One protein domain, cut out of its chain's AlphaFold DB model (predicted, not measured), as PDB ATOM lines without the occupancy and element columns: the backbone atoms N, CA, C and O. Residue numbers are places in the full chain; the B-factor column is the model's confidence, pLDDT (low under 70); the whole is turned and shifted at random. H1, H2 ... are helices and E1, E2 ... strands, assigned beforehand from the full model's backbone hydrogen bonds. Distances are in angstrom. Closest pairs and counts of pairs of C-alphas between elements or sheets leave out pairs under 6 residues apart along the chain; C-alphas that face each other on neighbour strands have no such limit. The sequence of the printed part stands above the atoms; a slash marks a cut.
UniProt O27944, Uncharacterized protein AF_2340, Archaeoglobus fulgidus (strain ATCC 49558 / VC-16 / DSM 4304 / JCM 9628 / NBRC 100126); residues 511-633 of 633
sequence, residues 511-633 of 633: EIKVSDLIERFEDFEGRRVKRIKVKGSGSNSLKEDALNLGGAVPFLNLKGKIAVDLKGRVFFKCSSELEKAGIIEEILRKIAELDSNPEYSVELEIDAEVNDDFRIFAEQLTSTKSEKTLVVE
ATOM      1  N   GLU A 511     -31.995  15.379 -46.024       87.84
ATOM      2  CA  GLU A 511     -32.959  16.454 -45.771       87.84
ATOM      3  C   GLU A 511     -34.369  15.962 -46.112       87.84
ATOM      4  O   GLU A 511     -34.668  15.658 -47.267       87.84
ATOM      5  N   ILE A 512     -35.237  15.899 -45.105       89.56
ATOM      6  CA  ILE A 512     -36.624  15.442 -45.239       89.56
ATOM      7  C   ILE A 512     -37.587  16.479 -44.664       89.56
ATOM      8  O   ILE A 512     -37.205  17.333 -43.856       89.56
ATOM      9  N   LYS A 513     -38.859  16.419 -45.061       90.25
ATOM     10  CA  LYS A 513     -39.894  17.261 -44.454       90.25
ATOM     11  C   LYS A 513     -40.265  16.732 -43.075       90.25
ATOM     12  O   LYS A 513     -40.328  15.525 -42.862       90.25
ATOM     13  N   VAL A 514     -40.595  17.642 -42.158       88.50
ATOM     14  CA  VAL A 514     -41.086  17.279 -40.815       88.50
ATOM     15  C   VAL A 514     -42.326  16.377 -40.896       88.50
ATOM     16  O   VAL A 514     -42.443  15.434 -40.121       88.50
ATOM     17  N   SER A 515     -43.219  16.616 -41.865       87.15
ATOM     18  CA  SER A 515     -44.391  15.766 -42.121       87.15
ATOM     19  C   SER A 515     -44.017  14.318 -42.431       87.15
ATOM     20  O   SER A 515     -44.642  13.400 -41.912       87.15
ATOM     21  N   ASP A 516     -42.972  14.117 -43.233       87.71
ATOM     22  CA  ASP A 516     -42.560  12.794 -43.701       87.71
ATOM     23  C   ASP A 516     -41.934  11.994 -42.552       87.71
ATOM     24  O   ASP A 516     -42.151  10.787 -42.453       87.71
ATOM     25  N   LEU A 517     -41.221  12.673 -41.640       89.38
ATOM     26  CA  LEU A 517     -40.725  12.069 -40.401       89.38
ATOM     27  C   LEU A 517     -41.873  11.618 -39.493       89.38
ATOM     28  O   LEU A 517     -41.775  10.556 -38.895       89.38
ATOM     29  N   ILE A 518     -42.960  12.389 -39.382       87.68
ATOM     30  CA  ILE A 518     -44.111  12.016 -38.540       87.68
ATOM     31  C   ILE A 518     -44.869  10.826 -39.144       87.68
ATOM     32  O   ILE A 518     -45.235   9.900 -38.421       87.68
ATOM     33  N   GLU A 519     -45.094  10.829 -40.462       88.32
ATOM     34  CA  GLU A 519     -45.808   9.748 -41.157       88.32
ATOM     35  C   GLU A 519     -45.022   8.433 -41.179       88.32
ATOM     36  O   GLU A 519     -45.616   7.358 -41.086       88.32
ATOM     37  N   ARG A 520     -43.693   8.513 -41.290       89.02
ATOM     38  CA  ARG A 520     -42.785   7.362 -41.381       89.02
ATOM     39  C   ARG A 520     -41.834   7.296 -40.190       89.02
ATOM     40  O   ARG A 520     -40.675   6.936 -40.349       89.02
ATOM     41  N   PHE A 521     -42.316   7.654 -39.001       89.30
ATOM     42  CA  PHE A 521     -41.494   7.754 -37.790       89.30
ATOM     43  C   PHE A 521     -40.657   6.495 -37.524       89.30
ATOM     44  O   PHE A 521     -39.470   6.603 -37.228       89.30
ATOM     45  N   GLU A 522     -41.242   5.314 -37.737       87.89
ATOM     46  CA  GLU A 522     -40.576   4.012 -37.586       87.89
ATOM     47  C   GLU A 522     -39.339   3.844 -38.499       87.89
ATOM     48  O   GLU A 522     -38.412   3.124 -38.142       87.89
ATOM     49  N   ASP A 523     -39.278   4.535 -39.646       88.89
ATOM     50  CA  ASP A 523     -38.125   4.496 -40.563       88.89
ATOM     51  C   ASP A 523     -36.958   5.385 -40.093       88.89
ATOM     52  O   ASP A 523     -35.829   5.241 -40.576       88.89
ATOM     53  N   PHE A 524     -37.225   6.331 -39.187       89.33
ATOM     54  CA  PHE A 524     -36.250   7.313 -38.704       89.33
ATOM     55  C   PHE A 524     -35.895   7.140 -37.226       89.33
ATOM     56  O   PHE A 524     -34.946   7.778 -36.774       89.33
ATOM     57  N   GLU A 525     -36.619   6.301 -36.483       88.83
ATOM     58  CA  GLU A 525     -36.385   6.053 -35.061       88.83
ATOM     59  C   GLU A 525     -34.919   5.656 -34.789       88.83
ATOM     60  O   GLU A 525     -34.334   4.813 -35.474       88.83
ATOM     61  N   GLY A 526     -34.294   6.319 -33.813       86.47
ATOM     62  CA  GLY A 526     -32.881   6.146 -33.454       86.47
ATOM     63  C   GLY A 526     -31.871   6.906 -34.329       86.47
ATOM     64  O   GLY A 526     -30.686   6.959 -33.983       86.47
ATOM     65  N   ARG A 527     -32.291   7.531 -35.439       90.79
ATOM     66  CA  ARG A 527     -31.416   8.416 -36.236       90.79
ATOM     67  C   ARG A 527     -31.189   9.761 -35.541       90.79
ATOM     68  O   ARG A 527     -31.909  10.118 -34.606       90.79
ATOM     69  N   ARG A 528     -30.185  10.530 -35.978       88.20
ATOM     70  CA  ARG A 528     -29.818  11.807 -35.333       88.20
ATOM     71  C   ARG A 528     -30.255  13.005 -36.163       88.20
ATOM     72  O   ARG A 528     -29.801  13.190 -37.284       88.20
ATOM     73  N   VAL A 529     -31.079  13.877 -35.595       86.78
ATOM     74  CA  VAL A 529     -31.412  15.172 -36.192       86.78
ATOM     75  C   VAL A 529     -30.328  16.179 -35.844       86.78
ATOM     76  O   VAL A 529     -30.144  16.536 -34.678       86.78
ATOM     77  N   LYS A 530     -29.632  16.655 -36.878       85.46
ATOM     78  CA  LYS A 530     -28.569  17.661 -36.756       85.46
ATOM     79  C   LYS A 530     -29.074  19.088 -36.929       85.46
ATOM     80  O   LYS A 530     -28.467  20.051 -36.454       85.46
ATOM     81  N   ARG A 531     -30.180  19.247 -37.654       86.53
ATOM     82  CA  ARG A 531     -30.709  20.565 -37.994       86.53
ATOM     83  C   ARG A 531     -32.200  20.524 -38.256       86.53
ATOM     84  O   ARG A 531     -32.687  19.589 -38.883       86.53
ATOM     85  N   ILE A 532     -32.881  21.588 -37.854       86.58
ATOM     86  CA  ILE A 532     -34.264  21.880 -38.224       86.58
ATOM     87  C   ILE A 532     -34.287  23.247 -38.889       86.58
ATOM     88  O   ILE A 532     -33.737  24.205 -38.352       86.58
ATOM     89  N   LYS A 533     -34.906  23.344 -40.057       87.44
ATOM     90  CA  LYS A 533     -35.032  24.575 -40.826       87.44
ATOM     91  C   LYS A 533     -36.500  24.877 -41.062       87.44
ATOM     92  O   LYS A 533     -37.228  24.046 -41.594       87.44
ATOM     93  N   VAL A 534     -36.921  26.077 -40.690       87.11
ATOM     94  CA  VAL A 534     -38.277  26.579 -40.894       87.11
ATOM     95  C   VAL A 534     -38.213  27.797 -41.796       87.11
ATOM     96  O   VAL A 534     -37.594  28.798 -41.445       87.11
ATOM     97  N   LYS A 535     -38.846  27.717 -42.964       86.89
ATOM     98  CA  LYS A 535     -38.991  28.833 -43.896       86.89
ATOM     99  C   LYS A 535     -40.437  29.285 -43.931       86.89
ATOM    100  O   LYS A 535     -41.347  28.477 -44.125       86.89
ATOM    101  N   GLY A 536     -40.647  30.584 -43.808       86.05
ATOM    102  CA  GLY A 536     -41.985  31.143 -43.857       86.05
ATOM    103  C   GLY A 536     -41.990  32.611 -44.234       86.05
ATOM    104  O   GLY A 536     -40.958  33.221 -44.521       86.05
ATOM    105  N   SER A 537     -43.196  33.166 -44.240       81.78
ATOM    106  CA  SER A 537     -43.421  34.591 -44.414       81.78
ATOM    107  C   SER A 537     -44.414  35.122 -43.383       81.78
ATOM    108  O   SER A 537     -45.304  34.405 -42.909       81.78
ATOM    109  N   GLY A 538     -44.219  36.385 -43.007       78.08
ATOM    110  CA  GLY A 538     -45.091  37.111 -42.089       78.08
ATOM    111  C   GLY A 538     -44.586  37.151 -40.650       78.08
ATOM    112  O   GLY A 538     -44.069  36.173 -40.115       78.08
ATOM    113  N   SER A 539     -44.773  38.305 -40.008       71.43
ATOM    114  CA  SER A 539     -44.188  38.613 -38.699       71.43
ATOM    115  C   SER A 539     -44.789  37.782 -37.560       71.43
ATOM    116  O   SER A 539     -44.066  37.363 -36.659       71.43
ATOM    117  N   ASN A 540     -46.092  37.478 -37.623       74.83
ATOM    118  CA  ASN A 540     -46.743  36.595 -36.645       74.83
ATOM    119  C   ASN A 540     -46.228  35.154 -36.760       74.83
ATOM    120  O   ASN A 540     -45.862  34.563 -35.749       74.83
ATOM    121  N   SER A 541     -46.131  34.630 -37.987       78.41
ATOM    122  CA  SER A 541     -45.604  33.287 -38.251       78.41
ATOM    123  C   SER A 541     -44.151  33.164 -37.796       78.41
ATOM    124  O   SER A 541     -43.801  32.192 -37.140       78.41
ATOM    125  N   LEU A 542     -43.320  34.178 -38.077       77.62
ATOM    126  CA  LEU A 542     -41.934  34.230 -37.605       77.62
ATOM    127  C   LEU A 542     -41.865  34.133 -36.079       77.62
ATOM    128  O   LEU A 542     -41.046  33.383 -35.552       77.62
ATOM    129  N   LYS A 543     -42.710  34.901 -35.375       74.62
ATOM    130  CA  LYS A 543     -42.729  34.894 -33.911       74.62
ATOM    131  C   LYS A 543     -43.076  33.504 -33.377       74.62
ATOM    132  O   LYS A 543     -42.376  33.005 -32.500       74.62
ATOM    133  N   GLU A 544     -44.130  32.891 -33.908       78.43
ATOM    134  CA  GLU A 544     -44.556  31.543 -33.520       78.43
ATOM    135  C   GLU A 544     -43.483  30.494 -33.838       78.43
ATOM    136  O   GLU A 544     -43.112  29.723 -32.959       78.43
ATOM    137  N   ASP A 545     -42.913  30.500 -35.043       79.88
ATOM    138  CA  ASP A 545     -41.926  29.501 -35.464       79.88
ATOM    139  C   ASP A 545     -40.608  29.600 -34.696       79.88
ATOM    140  O   ASP A 545     -40.036  28.581 -34.302       79.88
ATOM    141  N   ALA A 546     -40.130  30.818 -34.442       73.75
ATOM    142  CA  ALA A 546     -38.925  31.026 -33.655       73.75
ATOM    143  C   ALA A 546     -39.128  30.653 -32.180       73.75
ATOM    144  O   ALA A 546     -38.217  30.087 -31.575       73.75
ATOM    145  N   LEU A 547     -40.306  30.922 -31.602       75.43
ATOM    146  CA  LEU A 547     -40.641  30.475 -30.246       75.43
ATOM    147  C   LEU A 547     -40.790  28.953 -30.172       75.43
ATOM    148  O   LEU A 547     -40.278  28.350 -29.233       75.43
ATOM    149  N   ASN A 548     -41.416  28.329 -31.172       78.24
ATOM    150  CA  ASN A 548     -41.554  26.877 -31.250       78.24
ATOM    151  C   ASN A 548     -40.176  26.199 -31.326       78.24
ATOM    152  O   ASN A 548     -39.884  25.301 -30.540       78.24
ATOM    153  N   LEU A 549     -39.284  26.673 -32.203       76.80
ATOM    154  CA  LEU A 549     -37.906  26.172 -32.273       76.80
ATOM    155  C   LEU A 549     -37.100  26.489 -31.006       76.80
ATOM    156  O   LEU A 549     -36.342  25.647 -30.531       76.80
ATOM    157  N   GLY A 550     -37.269  27.680 -30.432       68.03
ATOM    158  CA  GLY A 550     -36.618  28.062 -29.179       68.03
ATOM    159  C   GLY A 550     -37.052  27.185 -28.002       68.03
ATOM    160  O   GLY A 550     -36.228  26.856 -27.151       68.03
ATOM    161  N   GLY A 551     -38.319  26.762 -27.986       69.72
ATOM    162  CA  GLY A 551     -38.890  25.840 -27.005       69.72
ATOM    163  C   GLY A 551     -38.420  24.391 -27.159       69.72
ATOM    164  O   GLY A 551     -38.405  23.660 -26.171       69.72
ATOM    165  N   ALA A 552     -37.955  23.993 -28.348       68.86
ATOM    166  CA  ALA A 552     -37.414  22.655 -28.613       68.86
ATOM    167  C   ALA A 552     -36.233  22.312 -27.703       68.86
ATOM    168  O   ALA A 552     -36.098  21.204 -27.203       68.86
ATOM    169  N   VAL A 553     -35.362  23.294 -27.505       67.07
ATOM    170  CA  VAL A 553     -34.094  23.152 -26.798       67.07
ATOM    171  C   VAL A 553     -34.295  22.777 -25.321       67.07
ATOM    172  O   VAL A 553     -33.739  21.759 -24.906       67.07
ATOM    173  N   PRO A 554     -35.092  23.519 -24.522       64.40
ATOM    174  CA  PRO A 554     -35.407  23.107 -23.159       64.40
ATOM    175  C   PRO A 554     -36.315  21.873 -23.118       64.40
ATOM    176  O   PRO A 554     -36.145  21.053 -22.222       64.40
ATOM    177  N   PHE A 555     -37.235  21.706 -24.078       70.85
ATOM    178  CA  PHE A 555     -38.132  20.546 -24.123       70.85
ATOM    179  C   PHE A 555     -37.367  19.226 -24.308       70.85
ATOM    180  O   PHE A 555     -37.600  18.274 -23.574       70.85
ATOM    181  N   LEU A 556     -36.405  19.197 -25.233       68.99
ATOM    182  CA  LEU A 556     -35.546  18.039 -25.499       68.99
ATOM    183  C   LEU A 556     -34.327  17.969 -24.561       68.99
ATOM    184  O   LEU A 556     -33.550  17.021 -24.635       68.99
ATOM    185  N   ASN A 557     -34.140  18.971 -23.692       70.01
ATOM    186  CA  ASN A 557     -32.981  19.116 -22.807       70.01
ATOM    187  C   ASN A 557     -31.630  19.036 -23.554       70.01
ATOM    188  O   ASN A 557     -30.692  18.352 -23.136       70.01
ATOM    189  N   LEU A 558     -31.537  19.727 -24.694       69.72
ATOM    190  CA  LEU A 558     -30.373  19.691 -25.582       69.72
ATOM    191  C   LEU A 558     -29.589  20.997 -25.563       69.72
ATOM    192  O   LEU A 558     -30.094  22.058 -25.195       69.72
ATOM    193  N   LYS A 559     -28.348  20.919 -26.057       65.83
ATOM    194  CA  LYS A 559     -27.643  22.108 -26.527       65.83
ATOM    195  C   LYS A 559     -27.981  22.372 -27.982       65.83
ATOM    196  O   LYS A 559     -27.868  21.479 -28.816       65.83
ATOM    197  N   GLY A 560     -28.382  23.602 -28.270       65.60
ATOM    198  CA  GLY A 560     -28.764  24.016 -29.613       65.60
ATOM    199  C   GLY A 560     -28.308  25.426 -29.927       65.60
ATOM    200  O   GLY A 560     -28.084  26.228 -29.018       65.60
ATOM    201  N   LYS A 561     -28.156  25.707 -31.220       69.68
ATOM    202  CA  LYS A 561     -27.900  27.037 -31.770       69.68
ATOM    203  C   LYS A 561     -29.055  27.399 -32.694       69.68
ATOM    204  O   LYS A 561     -29.165  26.825 -33.771       69.68
ATOM    205  N   ILE A 562     -29.904  28.335 -32.279       69.50
ATOM    206  CA  ILE A 562     -30.970  28.860 -33.143       69.50
ATOM    207  C   ILE A 562     -30.445  30.060 -33.916       69.50
ATOM    208  O   ILE A 562     -29.831  30.922 -33.298       69.50
ATOM    209  N   ALA A 563     -30.684  30.120 -35.219       70.32
ATOM    210  CA  ALA A 563     -30.355  31.221 -36.100       70.32
ATOM    211  C   ALA A 563     -31.602  31.728 -36.830       70.32
ATOM    212  O   ALA A 563     -32.397  30.926 -37.303       70.32
ATOM    213  N   VAL A 564     -31.782  33.045 -36.933       70.55
ATOM    214  CA  VAL A 564     -32.888  33.654 -37.698       70.55
ATOM    215  C   VAL A 564     -32.294  34.443 -38.853       70.55
ATOM    216  O   VAL A 564     -31.522  35.363 -38.616       70.55
ATOM    217  N   ASP A 565     -32.651  34.101 -40.083       68.13
ATOM    218  CA  ASP A 565     -32.265  34.802 -41.306       68.13
ATOM    219  C   ASP A 565     -33.478  35.544 -41.886       68.13
ATOM    220  O   ASP A 565     -34.544  34.943 -42.035       68.13
ATOM    221  N   LEU A 566     -33.322  36.833 -42.218       65.08
ATOM    222  CA  LEU A 566     -34.286  37.582 -43.036       65.08
ATOM    223  C   LEU A 566     -33.602  38.067 -44.312       65.08
ATOM    224  O   LEU A 566     -32.646  38.847 -44.260       65.08
ATOM    225  N   LYS A 567     -34.142  37.669 -45.469       63.75
ATOM    226  CA  LYS A 567     -33.645  38.073 -46.799       63.75
ATOM    227  C   LYS A 567     -32.116  37.910 -46.970       63.75
ATOM    228  O   LYS A 567     -31.475  38.755 -47.598       63.75
ATOM    229  N   GLY A 568     -31.532  36.838 -46.431       52.96
ATOM    230  CA  GLY A 568     -30.107  36.508 -46.563       52.96
ATOM    231  C   GLY A 568     -29.195  37.201 -45.547       52.96
ATOM    232  O   GLY A 568     -27.999  37.341 -45.801       52.96
ATOM    233  N   ARG A 569     -29.736  37.681 -44.423       53.64
ATOM    234  CA  ARG A 569     -28.965  38.253 -43.311       53.64
ATOM    235  C   ARG A 569     -29.305  37.494 -42.040       53.64
ATOM    236  O   ARG A 569     -30.458  37.499 -41.627       53.64
ATOM    237  N   VAL A 570     -28.310  36.890 -41.396       50.52
ATOM    238  CA  VAL A 570     -28.476  36.256 -40.080       50.52
ATOM    239  C   VAL A 570     -28.604  37.349 -39.017       50.52
ATOM    240  O   VAL A 570     -27.679  38.126 -38.809       50.52
ATOM    241  N   PHE A 571     -29.754  37.420 -38.353       47.96
ATOM    242  CA  PHE A 571     -30.077  38.413 -37.323       47.96
ATOM    243  C   PHE A 571     -29.726  37.960 -35.909       47.96
ATOM    244  O   PHE A 571     -29.524  38.789 -35.029       47.96
ATOM    245  N   PHE A 572     -29.705  36.655 -35.659       53.19
ATOM    246  CA  PHE A 572     -29.593  36.117 -34.308       53.19
ATOM    247  C   PHE A 572     -28.908  34.760 -34.353       53.19
ATOM    248  O   PHE A 572     -29.214  33.995 -35.260       53.19
ATOM    249  N   LYS A 573     -28.024  34.455 -33.392       51.67
ATOM    250  CA  LYS A 573     -27.575  33.087 -33.097       51.67
ATOM    251  C   LYS A 573     -27.476  32.888 -31.584       51.67
ATOM    252  O   LYS A 573     -26.682  33.569 -30.961       51.67
ATOM    253  N   CYS A 574     -28.229  31.980 -30.960       51.20
ATOM    254  CA  CYS A 574     -28.146  31.768 -29.499       51.20
ATOM    255  C   CYS A 574     -27.833  30.322 -29.145       51.20
ATOM    256  O   CYS A 574     -28.544  29.424 -29.588       51.20
ATOM    257  N   SER A 575     -26.805  30.110 -28.317       52.50
ATOM    258  CA  SER A 575     -26.576  28.845 -27.621       52.50
ATOM    259  C   SER A 575     -27.492  28.726 -26.403       52.50
ATOM    260  O   SER A 575     -27.720  29.701 -25.694       52.50
ATOM    261  N   SER A 576     -27.998  27.522 -26.173       47.99
ATOM    262  CA  SER A 576     -29.031  27.122 -25.206       47.99
ATOM    263  C   SER A 576     -28.763  27.308 -23.699       47.99
ATOM    264  O   SER A 576     -29.253  26.505 -22.902       47.99
ATOM    265  N   GLU A 577     -27.999  28.302 -23.256       46.94
ATOM    266  CA  GLU A 577     -28.042  28.644 -21.830       46.94
ATOM    267  C   GLU A 577     -29.338  29.423 -21.561       46.94
ATOM    268  O   GLU A 577     -29.645  30.419 -22.214       46.94
ATOM    269  N   LEU A 578     -30.143  28.858 -20.659       42.19
ATOM    270  CA  LEU A 578     -31.585  29.018 -20.426       42.19
ATOM    271  C   LEU A 578     -32.112  30.439 -20.114       42.19
ATOM    272  O   LEU A 578     -33.271  30.586 -19.741       42.19
ATOM    273  N   GLU A 579     -31.332  31.500 -20.298       45.60
ATOM    274  CA  GLU A 579     -31.682  32.851 -19.830       45.60
ATOM    275  C   GLU A 579     -32.271  33.777 -20.908       45.60
ATOM    276  O   GLU A 579     -32.635  34.916 -20.628       45.60
ATOM    277  N   LYS A 580     -32.418  33.311 -22.154       49.31
ATOM    278  CA  LYS A 580     -32.673  34.211 -23.297       49.31
ATOM    279  C   LYS A 580     -34.045  34.093 -23.964       49.31
ATOM    280  O   LYS A 580     -34.237  34.694 -25.017       49.31
ATOM    281  N   ALA A 581     -35.030  33.413 -23.368       47.81
ATOM    282  CA  ALA A 581     -36.391  33.369 -23.931       47.81
ATOM    283  C   ALA A 581     -36.996  34.780 -24.108       47.81
ATOM    284  O   ALA A 581     -37.551  35.090 -25.161       47.81
ATOM    285  N   GLY A 582     -36.787  35.671 -23.128       51.66
ATOM    286  CA  GLY A 582     -37.182  37.081 -23.238       51.66
ATOM    287  C   GLY A 582     -36.424  37.840 -24.333       51.66
ATOM    288  O   GLY A 582     -37.006  38.683 -25.007       51.66
ATOM    289  N   ILE A 583     -35.156  37.490 -24.576       52.42
ATOM    290  CA  ILE A 583     -34.345  38.085 -25.649       52.42
ATOM    291  C   ILE A 583     -34.859  37.642 -27.019       52.42
ATOM    292  O   ILE A 583     -34.981  38.475 -27.911       52.42
ATOM    293  N   ILE A 584     -35.209  36.360 -27.188       54.61
ATOM    294  CA  ILE A 584     -35.838  35.865 -28.420       54.61
ATOM    295  C   ILE A 584     -37.131  36.641 -28.680       54.61
ATOM    296  O   ILE A 584     -37.328  37.141 -29.785       54.61
ATOM    297  N   GLU A 585     -37.989  36.808 -27.669       56.51
ATOM    298  CA  GLU A 585     -39.249  37.535 -27.842       56.51
ATOM    299  C   GLU A 585     -39.042  39.024 -28.171       56.51
ATOM    300  O   GLU A 585     -39.726  39.555 -29.049       56.51
ATOM    301  N   GLU A 586     -38.077  39.693 -27.527       56.34
ATOM    302  CA  GLU A 586     -37.716  41.085 -27.825       56.34
ATOM    303  C   GLU A 586     -37.150  41.231 -29.247       56.34
ATOM    304  O   GLU A 586     -37.533  42.154 -29.966       56.34
ATOM    305  N   ILE A 587     -36.301  40.298 -29.693       54.85
ATOM    306  CA  ILE A 587     -35.757  40.276 -31.059       54.85
ATOM    307  C   ILE A 587     -36.871  40.067 -32.080       54.85
ATOM    308  O   ILE A 587     -36.948  40.809 -33.055       54.85
ATOM    309  N   LEU A 588     -37.769  39.106 -31.856       60.19
ATOM    310  CA  LEU A 588     -38.890  38.844 -32.763       60.19
ATOM    311  C   LEU A 588     -39.845  40.034 -32.834       60.19
ATOM    312  O   LEU A 588     -40.342  40.353 -33.914       60.19
ATOM    313  N   ARG A 589     -40.060  40.727 -31.708       58.25
ATOM    314  CA  ARG A 589     -40.838  41.972 -31.673       58.25
ATOM    315  C   ARG A 589     -40.154  43.069 -32.501       58.25
ATOM    316  O   ARG A 589     -40.816  43.669 -33.338       58.25
ATOM    317  N   LYS A 590     -38.836  43.254 -32.362       56.32
ATOM    318  CA  LYS A 590     -38.053  44.204 -33.180       56.32
ATOM    319  C   LYS A 590     -38.046  43.843 -34.669       56.32
ATOM    320  O   LYS A 590     -38.126  44.725 -35.516       56.32
ATOM    321  N   ILE A 591     -37.983  42.556 -35.015       55.68
ATOM    322  CA  ILE A 591     -38.070  42.109 -36.412       55.68
ATOM    323  C   ILE A 591     -39.455  42.418 -36.994       55.68
ATOM    324  O   ILE A 591     -39.549  42.898 -38.123       55.68
ATOM    325  N   ALA A 592     -40.521  42.184 -36.222       55.82
ATOM    326  CA  ALA A 592     -41.886  42.489 -36.642       55.82
ATOM    327  C   ALA A 592     -42.117  43.991 -36.896       55.82
ATOM    328  O   ALA A 592     -42.974  44.340 -37.705       55.82
ATOM    329  N   GLU A 593     -41.352  44.867 -36.238       58.45
ATOM    330  CA  GLU A 593     -41.366  46.317 -36.474       58.45
ATOM    331  C   GLU A 593     -40.613  46.729 -37.755       58.45
ATOM    332  O   GLU A 593     -40.962  47.739 -38.367       58.45
ATOM    333  N   LEU A 594     -39.601  45.964 -38.186       54.43
ATOM    334  CA  LEU A 594     -38.742  46.301 -39.333       54.43
ATOM    335  C   LEU A 594     -39.361  45.959 -40.696       54.43
ATOM    336  O   LEU A 594     -39.121  46.667 -41.674       54.43
ATOM    337  N   ASP A 595     -40.134  44.876 -40.783       55.94
ATOM    338  CA  ASP A 595     -40.837  44.476 -42.002       55.94
ATOM    339  C   ASP A 595     -42.215  43.915 -41.627       55.94
ATOM    340  O   ASP A 595     -42.342  43.049 -40.761       55.94
ATOM    341  N   SER A 596     -43.263  44.417 -42.278       60.43
ATOM    342  CA  SER A 596     -44.643  43.970 -42.036       60.43
ATOM    343  C   SER A 596     -44.909  42.549 -42.546       60.43
ATOM    344  O   SER A 596     -45.859  41.902 -42.102       60.43
ATOM    345  N   ASN A 597     -44.086  42.059 -43.482       71.48
ATOM    346  CA  ASN A 597     -44.215  40.715 -44.035       71.48
ATOM    347  C   ASN A 597     -42.844  40.136 -44.445       71.48
ATOM    348  O   ASN A 597     -42.580  39.965 -45.638       71.48
ATOM    349  N   PRO A 598     -41.953  39.852 -43.481       71.85
ATOM    350  CA  PRO A 598     -40.614  39.361 -43.771       71.85
ATOM    351  C   PRO A 598     -40.672  37.952 -44.362       71.85
ATOM    352  O   PRO A 598     -41.412  37.104 -43.865       71.85
ATOM    353  N   GLU A 599     -39.851  37.687 -45.377       75.62
ATOM    354  CA  GLU A 599     -39.443  36.325 -45.730       75.62
ATOM    355  C   GLU A 599     -38.287  35.923 -44.820       75.62
ATOM    356  O   GLU A 599     -37.281  36.639 -44.737       75.62
ATOM    357  N   TYR A 600     -38.441  34.795 -44.132       80.66
ATOM    358  CA  TYR A 600     -37.501  34.368 -43.109       80.66
ATOM    359  C   TYR A 600     -37.137  32.892 -43.218       80.66
ATOM    360  O   TYR A 600     -37.875  32.067 -43.766       80.66
ATOM    361  N   SER A 601     -35.993  32.564 -42.631       78.87
ATOM    362  CA  SER A 601     -35.550  31.204 -42.372       78.87
ATOM    363  C   SER A 601     -35.044  31.119 -40.938       78.87
ATOM    364  O   SER A 601     -34.056  31.760 -40.600       78.87
ATOM    365  N   VAL A 602     -35.691  30.320 -40.095       79.12
ATOM    366  CA  VAL A 602     -35.188  29.994 -38.757       79.12
ATOM    367  C   VAL A 602     -34.525  28.623 -38.811       79.12
ATOM    368  O   VAL A 602     -35.147  27.645 -39.213       79.12
ATOM    369  N   GLU A 603     -33.260  28.544 -38.428       80.64
ATOM    370  CA  GLU A 603     -32.495  27.302 -38.371       80.64
ATOM    371  C   GLU A 603     -32.132  26.978 -36.928       80.64
ATOM    372  O   GLU A 603     -31.561  27.801 -36.228       80.64
ATOM    373  N   LEU A 604     -32.427  25.771 -36.472       80.74
ATOM    374  CA  LEU A 604     -31.992  25.253 -35.188       80.74
ATOM    375  C   LEU A 604     -30.982  24.133 -35.439       80.74
ATOM    376  O   LEU A 604     -31.349  23.064 -35.922       80.74
ATOM    377  N   GLU A 605     -29.712  24.373 -35.120       79.71
ATOM    378  CA  GLU A 605     -28.683  23.332 -35.061       79.71
ATOM    379  C   GLU A 605     -28.754  22.655 -33.695       79.71
ATOM    380  O   GLU A 605     -28.608  23.318 -32.667       79.71
ATOM    381  N   ILE A 606     -28.982  21.347 -33.687       81.51
ATOM    382  CA  ILE A 606     -29.117  20.509 -32.488       81.51
ATOM    383  C   ILE A 606     -28.448  19.165 -32.744       81.51
ATOM    384  O   ILE A 606     -28.043  18.864 -33.857       81.51
ATOM    385  N   ASP A 607     -28.330  18.347 -31.710       83.04
ATOM    386  CA  ASP A 607     -27.970  16.945 -31.872       83.04
ATOM    387  C   ASP A 607     -28.968  16.095 -31.084       83.04
ATOM    388  O   ASP A 607     -28.735  15.748 -29.924       83.04
ATOM    389  N   ALA A 608     -30.125  15.858 -31.702       85.82
ATOM    390  CA  ALA A 608     -31.248  15.136 -31.109       85.82
ATOM    391  C   ALA A 608     -31.354  13.729 -31.694       85.82
ATOM    392  O   ALA A 608     -31.111  13.533 -32.877       85.82
ATOM    393  N   GLU A 609     -31.751  12.751 -30.891       88.18
ATOM    394  CA  GLU A 609     -32.153  11.436 -31.394       88.18
ATOM    395  C   GLU A 609     -33.644  11.454 -31.740       88.18
ATOM    396  O   GLU A 609     -34.438  12.057 -31.017       88.18
ATOM    397  N   VAL A 610     -34.027  10.816 -32.847       89.25
ATOM    398  CA  VAL A 610     -35.432  10.638 -33.219       89.25
ATOM    399  C   VAL A 610     -36.039   9.579 -32.301       89.25
ATOM    400  O   VAL A 610     -35.836   8.382 -32.491       89.25
ATOM    401  N   ASN A 611     -36.766  10.040 -31.291       91.22
ATOM    402  CA  ASN A 611     -37.508   9.234 -30.327       91.22
ATOM    403  C   ASN A 611     -38.920   9.822 -30.125       91.22
ATOM    404  O   ASN A 611     -39.287  10.807 -30.773       91.22
ATOM    405  N   ASP A 612     -39.714   9.232 -29.230       88.68
ATOM    406  CA  ASP A 612     -41.079   9.696 -28.946       88.68
ATOM    407  C   ASP A 612     -41.132  11.173 -28.512       88.68
ATOM    408  O   ASP A 612     -42.025  11.908 -28.935       88.68
ATOM    409  N   ASP A 613     -40.150  11.652 -27.742       87.01
ATOM    410  CA  ASP A 613     -40.082  13.061 -27.333       87.01
ATOM    411  C   ASP A 613     -39.845  13.976 -28.544       87.01
ATOM    412  O   ASP A 613     -40.527  14.989 -28.721       87.01
ATOM    413  N   PHE A 614     -38.923  13.597 -29.435       87.92
ATOM    414  CA  PHE A 614     -38.688  14.329 -30.676       87.92
ATOM    415  C   PHE A 614     -39.926  14.324 -31.575       87.92
ATOM    416  O   PHE A 614     -40.240  15.344 -32.188       87.92
ATOM    417  N   ARG A 615     -40.662  13.209 -31.629       87.21
ATOM    418  CA  ARG A 615     -41.921  13.107 -32.372       87.21
ATOM    419  C   ARG A 615     -42.970  14.081 -31.845       87.21
ATOM    420  O   ARG A 615     -43.546  14.813 -32.643       87.21
ATOM    421  N   ILE A 616     -43.179  14.139 -30.527       87.72
ATOM    422  CA  ILE A 616     -44.122  15.082 -29.895       87.72
ATOM    423  C   ILE A 616     -43.765  16.524 -30.269       87.72
ATOM    424  O   ILE A 616     -44.635  17.327 -30.611       87.72
ATOM    425  N   PHE A 617     -42.476  16.854 -30.247       86.43
ATOM    426  CA  PHE A 617     -42.001  18.165 -30.669       86.43
ATOM    427  C   PHE A 617     -42.217  18.419 -32.176       86.43
ATOM    428  O   PHE A 617     -42.717  19.476 -32.568       86.43
ATOM    429  N   ALA A 618     -41.888  17.450 -33.034       85.95
ATOM    430  CA  ALA A 618     -42.095  17.538 -34.478       85.95
ATOM    431  C   ALA A 618     -43.580  17.734 -34.831       85.95
ATOM    432  O   ALA A 618     -43.908  18.543 -35.700       85.95
ATOM    433  N   GLU A 619     -44.487  17.066 -34.115       85.20
ATOM    434  CA  GLU A 619     -45.934  17.249 -34.252       85.20
ATOM    435  C   GLU A 619     -46.350  18.690 -33.911       85.20
ATOM    436  O   GLU A 619     -47.100  19.303 -34.675       85.20
ATOM    437  N   GLN A 620     -45.798  19.295 -32.852       82.01
ATOM    438  CA  GLN A 620     -46.057  20.704 -32.514       82.01
ATOM    439  C   GLN A 620     -45.586  21.671 -33.605       82.01
ATOM    440  O   GLN A 620     -46.265  22.664 -33.889       82.01
ATOM    441  N   LEU A 621     -44.466  21.370 -34.268       78.73
ATOM    442  CA  LEU A 621     -43.977  22.174 -35.388       78.73
ATOM    443  C   LEU A 621     -44.955  22.186 -36.571       78.73
ATOM    444  O   LEU A 621     -44.995  23.162 -37.315       78.73
ATOM    445  N   THR A 622     -45.793  21.168 -36.762       77.18
ATOM    446  CA  THR A 622     -46.767  21.164 -37.876       77.18
ATOM    447  C   THR A 622     -47.925  22.157 -37.709       77.18
ATOM    448  O   THR A 622     -48.685  22.364 -38.653       77.18
ATOM    449  N   SER A 623     -48.040  22.822 -36.552       73.20
ATOM    450  CA  SER A 623     -49.128  23.765 -36.244       73.20
ATOM    451  C   SER A 623     -49.158  25.019 -37.130       73.20
ATOM    452  O   SER A 623     -50.231  25.577 -37.363       73.20
ATOM    453  N   THR A 624     -48.014  25.456 -37.666       70.72
ATOM    454  CA  THR A 624     -47.920  26.646 -38.531       70.72
ATOM    455  C   THR A 624     -47.820  26.265 -40.015       70.72
ATOM    456  O   THR A 624     -47.335  25.191 -40.373       70.72
ATOM    457  N   LYS A 625     -48.229  27.170 -40.917       75.48
ATOM    458  CA  LYS A 625     -48.200  26.953 -42.385       75.48
ATOM    459  C   LYS A 625     -46.799  26.968 -43.011       75.48
ATOM    460  O   LYS A 625     -46.674  26.728 -44.209       75.48
ATOM    461  N   SER A 626     -45.773  27.293 -42.233       82.51
ATOM    462  CA  SER A 626     -44.391  27.411 -42.694       82.51
ATOM    463  C   SER A 626     -43.824  26.065 -43.137       82.51
ATOM    464  O   SER A 626     -44.177  25.022 -42.577       82.51
ATOM    465  N   GLU A 627     -42.930  26.090 -44.123       85.47
ATOM    466  CA  GLU A 627     -42.233  24.906 -44.619       85.47
ATOM    467  C   GLU A 627     -41.143  24.500 -43.627       85.47
ATOM    468  O   GLU A 627     -40.340  25.336 -43.213       85.47
ATOM    469  N   LYS A 628     -41.120  23.223 -43.236       88.02
ATOM    470  CA  LYS A 628     -40.212  22.722 -42.199       88.02
ATOM    471  C   LYS A 628     -39.474  21.498 -42.705       88.02
ATOM    472  O   LYS A 628     -40.101  20.478 -43.008       88.02
ATOM    473  N   THR A 629     -38.157  21.605 -42.782       89.74
ATOM    474  CA  THR A 629     -37.265  20.505 -43.138       89.74
ATOM    475  C   THR A 629     -36.326  20.202 -41.986       89.74
ATOM    476  O   THR A 629     -36.056  21.047 -41.130       89.74
ATOM    477  N   LEU A 630     -35.852  18.966 -41.931       88.58
ATOM    478  CA  LEU A 630     -34.869  18.529 -40.959       88.58
ATOM    479  C   LEU A 630     -33.819  17.654 -41.631       88.58
ATOM    480  O   LEU A 630     -34.102  16.960 -42.603       88.58
ATOM    481  N   VAL A 631     -32.590  17.757 -41.133       87.47
ATOM    482  CA  VAL A 631     -31.446  16.978 -41.609       87.47
ATOM    483  C   VAL A 631     -31.223  15.846 -40.624       87.47
ATOM    484  O   VAL A 631     -30.886  16.099 -39.462       87.47
ATOM    485  N   VAL A 632     -31.434  14.622 -41.101       86.18
ATOM    486  CA  VAL A 632     -31.315  13.393 -40.315       86.18
ATOM    487  C   VAL A 632     -30.090  12.614 -40.784       86.18
ATOM    488  O   VAL A 632     -29.983  12.277 -41.963       86.18
ATOM    489  N   GLU A 633     -29.170  12.329 -39.868       83.87
ATOM    490  CA  GLU A 633     -28.038  11.415 -40.060       83.87
ATOM    491  C   GLU A 633     -28.408   9.990 -39.667       83.87
ATOM    492  O   GLU A 633     -28.871   9.762 -38.525       83.87
TER     493      GLU A 633
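Overview. This is residues 511 to 633 of the 633 residues of the protein "Uncharacterized protein AF_2340" of Archaeoglobus fulgidus (strain ATCC 49558 / VC-16 / DSM 4304 / JCM 9628 / NBRC 100126) (UniProt O27944). One twisted sheet of six strands makes a layer, with helices over one face and the other face bare. H4, H3 and H5 lie side by side in that order along the strands, H1 sits beside the strands next to H5, and little H2 lies at one end of the whole. The 123 printed residues hold, in chain order, E1 H1 H2 E2 H3 E3 E4 H4 E5 H5 E6, of mixed class; the sheet, E1 E6 E2 E5 E3 E4, is antiparallel throughout. The whole is compact, with a radius of gyration of the C-alphas of 13.8 A, and spans 42 by 28 by 22 A.

Along the chain. Find C-alpha 511 at (-32.959, 16.454, -45.771), where E1, residues 511 to 513, begins. H1 (514 to 519) and H2 (521 to 524) follow, then E2 (528 to 537), 28.0 A long. Find C-alpha 539 at (-44.188, 38.613, -38.699); from there H3 runs 24.0 A to residue 555. Next come E3 (561 to 566), E4 (569 to 575) and H4 (581 to 594), 20.2 A long. E5 (599 to 609), 29.6 A long, bends by 60 degrees at residue 606. H5 (612 to 621) leads to E6 (627 to 632), which ends at C-alpha 632, (-31.315, 13.393, -40.315).

Arrangement. Start at edge strand E1: N 512 and O 630 of E6 are 2.9 A apart, within hydrogen-bond range. Across the sheet, look for N 533 and O 629 at 2.8 A for E2 and E6, N 534 and O 602 at 2.8 A for E2 and E5, N 563 and O 603 at 2.7 A for E3 and E5, and N 571 and O 564 at 2.7 A for the hairpin E3 and E4. H1, H3, H4 and H5 are on the same face, two layers in all. H3, at a height of 9.1 A, lies over E5 and along the strands. It touches H4 at a shallow tilt of 16 degrees, opposite ways, closest at C-alphas 539 and 592, 5.0 A. It touches H5 at a shallow tilt of 10 degrees, opposite ways, closest at C-alphas 548 and 621, 6.7 A. H5 touches H1 at a steep tilt of 55 degrees, closest at C-alphas 514 and 618, 6.4 A. H2 is not on the sheet; it is close to H1 but not clearly touching, with C-alphas 517 and 524 at 6.7 A. Every O i to N i+4 pair is within hydrogen-bond range in H1, H4 and H5; in H3 11 of 13 are, and H2 is too short for one.

Size, cuts and confidence. The C-alphas of Glu 522 and Leu 594, the two farthest apart, are 42.4 A apart. The printed part has no cut, and its links are tight. Confidence is low, under 70, in 43 residues, among them 565 to 596.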